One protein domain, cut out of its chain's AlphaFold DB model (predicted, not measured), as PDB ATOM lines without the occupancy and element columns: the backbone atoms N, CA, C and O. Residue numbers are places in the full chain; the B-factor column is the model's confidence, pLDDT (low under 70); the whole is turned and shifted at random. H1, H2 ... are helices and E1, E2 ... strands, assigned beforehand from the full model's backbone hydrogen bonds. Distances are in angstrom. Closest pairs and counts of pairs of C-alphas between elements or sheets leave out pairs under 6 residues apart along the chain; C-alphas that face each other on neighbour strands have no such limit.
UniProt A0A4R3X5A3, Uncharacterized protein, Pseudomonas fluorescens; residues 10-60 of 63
ATOM      1  N   SER A  10     228.540 415.919 275.332       93.19
ATOM      2  CA  SER A  10     227.716 416.685 276.257       93.19
ATOM      3  C   SER A  10     226.609 415.804 276.847       93.19
ATOM      4  O   SER A  10     226.104 414.871 276.209       93.19
ATOM      5  N   ILE A  11     226.262 416.067 278.103       93.56
ATOM      6  CA  ILE A  11     225.186 415.401 278.835       93.56
ATOM      7  C   ILE A  11     224.204 416.454 279.341       93.56
ATOM      8  O   ILE A  11     224.581 417.520 279.815       93.56
ATOM      9  N   ASN A  12     222.918 416.116 279.303       94.62
ATOM     10  CA  ASN A  12     221.880 416.945 279.901       94.62
ATOM     11  C   ASN A  12     221.898 416.851 281.430       94.62
ATOM     12  O   ASN A  12     221.937 415.750 281.984       94.62
ATOM     13  N   ARG A  13     221.733 417.991 282.108       95.19
ATOM     14  CA  ARG A  13     221.646 418.069 283.577       95.19
ATOM     15  C   ARG A  13     220.664 417.061 284.181       95.19
ATOM     16  O   ARG A  13     221.000 416.392 285.150       95.19
ATOM     17  N   SER A  14     219.497 416.879 283.561       96.31
ATOM     18  CA  SER A  14     218.460 415.951 284.032       96.31
ATOM     19  C   SER A  14     218.928 414.494 284.130       96.31
ATOM     20  O   SER A  14     218.471 413.752 284.998       96.31
ATOM     21  N   ILE A  15     219.870 414.074 283.277       94.12
ATOM     22  CA  ILE A  15     220.478 412.741 283.353       94.12
ATOM     23  C   ILE A  15     221.348 412.643 284.607       94.12
ATOM     24  O   ILE A  15     221.265 411.650 285.326       94.12
ATOM     25  N   LEU A  16     222.149 413.672 284.895       94.75
ATOM     26  CA  LEU A  16     222.980 413.714 286.098       94.75
ATOM     27  C   LEU A  16     222.134 413.767 287.368       94.75
ATOM     28  O   LEU A  16     222.439 413.057 288.319       94.75
ATOM     29  N   GLU A  17     221.054 414.548 287.377       96.50
ATOM     30  CA  GLU A  17     220.126 414.629 288.513       96.50
ATOM     31  C   GLU A  17     219.490 413.269 288.795       96.50
ATOM     32  O   GLU A  17     219.471 412.811 289.938       96.50
ATOM     33  N   HIS A  18     219.047 412.576 287.745       96.69
ATOM     34  CA  HIS A  18     218.525 411.225 287.876       96.69
ATOM     35  C   HIS A  18     219.592 410.249 288.395       96.69
ATOM     36  O   HIS A  18     219.331 409.477 289.314       96.69
ATOM     37  N   MET A  19     220.819 410.307 287.866       94.38
ATOM     38  CA  MET A  19     221.930 409.484 288.353       94.38
ATOM     39  C   MET A  19     222.249 409.768 289.827       94.38
ATOM     40  O   MET A  19     222.434 408.827 290.593       94.38
ATOM     41  N   ALA A  20     222.271 411.031 290.250       96.19
ATOM     42  CA  ALA A  20     222.513 411.412 291.637       96.19
ATOM     43  C   ALA A  20     221.419 410.887 292.580       96.19
ATOM     44  O   ALA A  20     221.721 410.430 293.680       96.19
ATOM     45  N   GLN A  21     220.158 410.876 292.138       96.75
ATOM     46  CA  GLN A  21     219.054 410.277 292.895       96.75
ATOM     47  C   GLN A  21     219.197 408.753 293.021       96.75
ATOM     48  O   GLN A  21     218.956 408.204 294.092       96.75
ATOM     49  N   VAL A  22     219.605 408.071 291.946       97.06
ATOM     50  CA  VAL A  22     219.738 406.604 291.910       97.06
ATOM     51  C   VAL A  22     220.963 406.114 292.688       97.06
ATOM     52  O   VAL A  22     220.870 405.142 293.434       97.06
ATOM     53  N   PHE A  23     222.113 406.768 292.518       94.75
ATOM     54  CA  PHE A  23     223.391 406.350 293.108       94.75
ATOM     55  C   PHE A  23     223.708 407.043 294.440       94.75
ATOM     56  O   PHE A  23     224.658 406.664 295.125       94.75
ATOM     57  N   GLY A  24     222.908 408.037 294.824       94.62
ATOM     58  CA  GLY A  24     223.024 408.757 296.082       94.62
ATOM     59  C   GLY A  24     223.971 409.967 296.042       94.62
ATOM     60  O   GLY A  24     224.638 410.242 295.036       94.62
ATOM     61  N   PRO A  25     224.064 410.692 297.173       91.75
ATOM     62  CA  PRO A  25     224.730 411.995 297.267       91.75
ATOM     63  C   PRO A  25     226.258 411.941 297.134       91.75
ATOM     64  O   PRO A  25     226.881 412.965 296.890       91.75
ATOM     65  N   ASN A  26     226.864 410.757 297.265       94.00
ATOM     66  CA  ASN A  26     228.313 410.560 297.121       94.00
ATOM     67  C   ASN A  26     228.712 410.083 295.714       94.00
ATOM     68  O   ASN A  26     229.861 409.711 295.482       94.00
ATOM     69  N   SER A  27     227.759 410.016 294.783       95.06
ATOM     70  CA  SER A  27     228.032 409.622 293.403       95.06
ATOM     71  C   SER A  27     228.788 410.717 292.651       95.06
ATOM     72  O   SER A  27     228.637 411.903 292.936       95.06
ATOM     73  N   THR A  28     229.553 410.338 291.623       95.06
ATOM     74  CA  THR A  28     230.235 411.304 290.745       95.06
ATOM     75  C   THR A  28     229.251 412.307 290.139       95.06
ATOM     76  O   THR A  28     229.564 413.486 290.052       95.06
ATOM     77  N   ALA A  29     228.037 411.870 289.784       95.50
ATOM     78  CA  ALA A  29     226.999 412.761 289.269       95.50
ATOM     79  C   ALA A  29     226.577 413.826 290.298       95.50
ATOM     80  O   ALA A  29     226.423 414.987 289.936       95.50
ATOM     81  N   ALA A  30     226.438 413.452 291.575       96.50
ATOM     82  CA  ALA A  30     226.114 414.397 292.642       96.50
ATOM     83  C   ALA A  30     227.248 415.408 292.884       96.50
ATOM     84  O   ALA A  30     226.978 416.593 293.046       96.50
ATOM     85  N   VAL A  31     228.507 414.957 292.848       96.50
ATOM     86  CA  VAL A  31     229.684 415.834 292.988       96.50
ATOM     87  C   VAL A  31     229.757 416.845 291.841       96.50
ATOM     88  O   VAL A  31     229.881 418.039 292.094       96.50
ATOM     89  N   VAL A  32     229.596 416.389 290.596       96.44
ATOM     90  CA  VAL A  32     229.613 417.259 289.406       96.44
ATOM     91  C   VAL A  32     228.455 418.264 289.422       96.44
ATOM     92  O   VAL A  32     228.626 419.413 289.025       96.44
ATOM     93  N   LEU A  33     227.275 417.874 289.917       97.06
ATOM     94  CA  LEU A  33     226.161 418.808 290.101       97.06
ATOM     95  C   LEU A  33     226.442 419.855 291.183       97.06
ATOM     96  O   LEU A  33     226.030 420.999 291.019       97.06
ATOM     97  N   ALA A  34     227.123 419.492 292.272       96.69
ATOM     98  CA  ALA A  34     227.496 420.447 293.313       96.69
ATOM     99  C   ALA A  34     228.508 421.480 292.792       96.69
ATOM    100  O   ALA A  34     228.350 422.671 293.042       96.69
ATOM    101  N   GLU A  35     229.494 421.040 292.006       96.25
ATOM    102  CA  GLU A  35     230.446 421.931 291.331       96.25
ATOM    103  C   GLU A  35     229.740 422.888 290.361       96.25
ATOM    104  O   GLU A  35     230.004 424.090 290.364       96.25
ATOM    105  N   ALA A  36     228.763 422.384 289.604       96.25
ATOM    106  CA  ALA A  36     227.953 423.207 288.713       96.25
ATOM    107  C   ALA A  36     227.179 424.303 289.459       96.25
ATOM    108  O   ALA A  36     227.099 425.426 288.972       96.25
ATOM    109  N   VAL A  37     226.642 424.000 290.645       96.44
ATOM    110  CA  VAL A  37     225.929 424.985 291.475       96.44
ATOM    111  C   VAL A  37     226.860 426.105 291.938       96.44
ATOM    112  O   VAL A  37     226.444 427.263 291.950       96.44
ATOM    113  N   GLU A  38     228.111 425.799 292.293       96.31
ATOM    114  CA  GLU A  38     229.084 426.836 292.659       96.31
ATOM    115  C   GLU A  38     229.442 427.725 291.460       96.31
ATOM    116  O   GLU A  38     229.406 428.948 291.584       96.31
ATOM    117  N   LEU A  39     229.668 427.138 290.281       94.88
ATOM    118  CA  LEU A  39     229.911 427.896 289.046       94.88
ATOM    119  C   LEU A  39     228.723 428.797 288.670       94.88
ATOM    120  O   LEU A  39     228.899 429.964 288.320       94.88
ATOM    121  N   GLU A  40     227.497 428.290 288.789       95.00
ATOM    122  CA  GLU A  40     226.279 429.068 288.542       95.00
ATOM    123  C   GLU A  40     226.108 430.201 289.559       95.00
ATOM    124  O   GLU A  40     225.681 431.302 289.200       95.00
ATOM    125  N   ARG A  41     226.488 429.973 290.823       95.81
ATOM    126  CA  ARG A  41     226.500 431.001 291.875       95.81
ATOM    127  C   ARG A  41     227.509 432.111 291.581       95.81
ATOM    128  O   ARG A  41     227.268 433.258 291.953       95.81
ATOM    129  N   GLU A  42     228.602 431.786 290.899       94.38
ATOM    130  CA  GLU A  42     229.598 432.737 290.391       94.38
ATOM    131  C   GLU A  42     229.145 433.460 289.105       94.38
ATOM    132  O   GLU A  42     229.808 434.390 288.648       94.38
ATOM    133  N   GLY A  43     227.978 433.102 288.559       94.69
ATOM    134  CA  GLY A  43     227.388 433.727 287.373       94.69
ATOM    135  C   GLY A  43     227.804 433.080 286.053       94.69
ATOM    136  O   GLY A  43     227.569 433.664 284.994       94.69
ATOM    137  N   HIS A  44     228.411 431.891 286.090       94.19
ATOM    138  CA  HIS A  44     228.752 431.137 284.891       94.19
ATOM    139  C   HIS A  44     227.562 430.307 284.398       94.19
ATOM    140  O   HIS A  44     226.908 429.606 285.167       94.19
ATOM    141  N   GLU A  45     227.314 430.325 283.088       94.31
ATOM    142  CA  GLU A  45     226.554 429.243 282.462       94.31
ATOM    143  C   GLU A  45     227.425 427.986 282.413       94.31
ATOM    144  O   GLU A  45     228.624 428.086 282.164       94.31
ATOM    145  N   VAL A  46     226.838 426.808 282.610       94.75
ATOM    146  CA  VAL A  46     227.577 425.540 282.704       94.75
ATOM    147  C   VAL A  46     227.156 424.540 281.633       94.75
ATOM    148  O   VAL A  46     226.004 424.515 281.191       94.75
ATOM    149  N   GLU A  47     228.088 423.679 281.238       95.88
ATOM    150  CA  GLU A  47     227.837 422.524 280.381       95.88
ATOM    151  C   GLU A  47     228.501 421.275 280.964       95.88
ATOM    152  O   GLU A  47     229.576 421.336 281.558       95.88
ATOM    153  N   PHE A  48     227.837 420.131 280.818       95.25
ATOM    154  CA  PHE A  48     228.288 418.871 281.394       95.25
ATOM    155  C   PHE A  48     228.810 417.943 280.319       95.25
ATOM    156  O   PHE A  48     228.192 417.797 279.262       95.25
ATOM    157  N   TYR A  49     229.880 417.227 280.640       94.81
ATOM    158  CA  TYR A  49     230.551 416.352 279.700       94.81
ATOM    159  C   TYR A  49     230.811 414.971 280.280       94.81
ATOM    160  O   TYR A  49     230.918 414.762 281.489       94.81
ATOM    161  N   ARG A  50     230.919 414.008 279.367       93.19
ATOM    162  CA  ARG A  50     231.265 412.615 279.630       93.19
ATOM    163  C   ARG A  50     232.342 412.166 278.672       93.19
ATOM    164  O   ARG A  50     232.220 412.386 277.467       93.19
ATOM    165  N   ARG A  51     233.295 411.397 279.188       92.00
ATOM    166  CA  ARG A  51     234.238 410.613 278.385       92.00
ATOM    167  C   ARG A  51     234.509 409.287 279.079       92.00
ATOM    168  O   ARG A  51     235.049 409.243 280.179       92.00
ATOM    169  N   GLY A  52     234.073 408.184 278.473       87.94
ATOM    170  CA  GLY A  52     234.118 406.875 279.125       87.94
ATOM    171  C   GLY A  52     233.368 406.872 280.467       87.94
ATOM    172  O   GLY A  52     232.140 406.936 280.484       87.94
ATOM    173  N   ARG A  53     234.112 406.775 281.578       86.62
ATOM    174  CA  ARG A  53     233.591 406.819 282.962       86.62
ATOM    175  C   ARG A  53     233.793 408.172 283.655       86.62
ATOM    176  O   ARG A  53     233.378 408.325 284.798       86.62
ATOM    177  N   GLU A  54     234.451 409.111 282.990       91.56
ATOM    178  CA  GLU A  54     234.700 410.452 283.509       91.56
ATOM    179  C   GLU A  54     233.467 411.329 283.276       91.56
ATOM    180  O   GLU A  54     232.839 411.259 282.213       91.56
ATOM    181  N   LEU A  55     233.138 412.140 284.281       94.06
ATOM    182  CA  LEU A  55     232.088 413.153 284.266       94.06
ATOM    183  C   LEU A  55     232.672 414.433 284.851       94.06
ATOM    184  O   LEU A  55     233.331 414.371 285.887       94.06
ATOM    185  N   TRP A  56     232.420 415.562 284.202       95.75
ATOM    186  CA  TRP A  56     232.832 416.878 284.683       95.75
ATOM    187  C   TRP A  56     231.881 417.960 284.170       95.75
ATOM    188  O   TRP A  56     231.026 417.705 283.311       95.75
ATOM    189  N   VAL A  57     232.015 419.154 284.733       96.00
ATOM    190  CA  VAL A  57     231.295 420.363 284.343       96.00
ATOM    191  C   VAL A  57     232.317 421.424 283.954       96.00
ATOM    192  O   VAL A  57     233.322 421.571 284.637       96.00
ATOM    193  N   ASP A  58     232.061 422.151 282.870       94.25
ATOM    194  CA  ASP A  58     232.858 423.315 282.488       94.25
ATOM    195  C   ASP A  58     231.950 424.551 282.383       94.25
ATOM    196  O   ASP A  58     230.801 424.442 281.932       94.25
ATOM    197  N   PRO A  59     232.440 425.747 282.755       91.38
ATOM    198  CA  PRO A  59     231.746 426.981 282.435       91.38
ATOM    199  C   PRO A  59     231.760 427.187 280.916       91.38
ATOM    200  O   PRO A  59     232.797 427.048 280.257       91.38
ATOM    201  N   LYS A  60     230.619 427.563 280.341       84.44
ATOM    202  CA  LYS A  60     230.551 427.972 278.941       84.44
ATOM    203  C   LYS A  60     231.456 429.173 278.735       84.44
ATOM    204  O   LYS A  60     231.247 430.253 279.289       84.44
TER     205      LYS A  60
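This is residues 10 to 60 of the 63 residues of an uncharacterized protein of Pseudomonas fluorescens (UniProt A0A4R3X5A3). A hairpin of two strands, E1 and E2, forms a narrow sheet, and the longer helix H2 packs over one of its faces, mostly against E2. The shorter helix H1 slants back from the beginning of H2 as a helical hairpin, and residues 10 to 11, ahead of H1, make a short pairing with E1. The printed part has 51 residues with two named helices and two named strands in the order H1, H2, E1, E2; the sheet has the order E1 - E2, antiparallel, and the class is mixed, helices and strands. The whole is compact, with a radius of gyration of the C-alphas of 10.3 A and spans of 28 by 21 by 15 A.

E1, residues 46 to 51, and E2, residues 54 to 59, are antiparallel neighbours and form a hairpin, with 156 degrees between their N-to-C directions. N 47 and O 58, 2.9 A apart, and N 56 and O 49, 3.2 A apart, are within hydrogen-bond range. Residues 10 to 11 pair antiparallel with residues 48 to 49 of E1. H2, residues 28 to 41, has 10 pairs of C-alphas within 8 A of E2, the closest those of Val 32 and Trp 56 at 5.7 A. With E1 it has 3 such pairs, the closest the C-alphas of Ala 36 and Val 46 at 6.5 A. H1, residues 13 to 23, touches H2, which touches it with residues 28 to 33 alone; the closest C-alphas are those of Ala 20 and Ala 30 at 4.8 A. H1 and H2 form a helical hairpin, at a steep tilt of 44 degrees, opposite ways. H1 and E2 are apart. Every O i to N i+4 pair is within hydrogen-bond range in H1 and H2.

E1 runs 16.9 A from C-alpha 46 at (227.577, 425.540, 282.704) to C-alpha 51. E2 runs 16.8 A from Glu 54 to Pro 59, where the C-alpha is at (231.746, 426.981, 282.435). H2 is 20.1 A long, from Thr 28 to Arg 41. H1 begins with C-alpha 13 at (221.646, 418.069, 283.577) and ends at Phe 23, 15.2 A away.

The two C-alphas farthest apart are those of Gly 43 and Gly 52, 28.9 A. The C-alphas of Ser 10 and Lys 60, the first and last printed, are 11.9 A apart. The printed part has no cut. The links H1 to H2, H2 to E1 and E1 to E2 are tight. The mean pLDDT of the printed part is 94.5, and no printed residue is under 70.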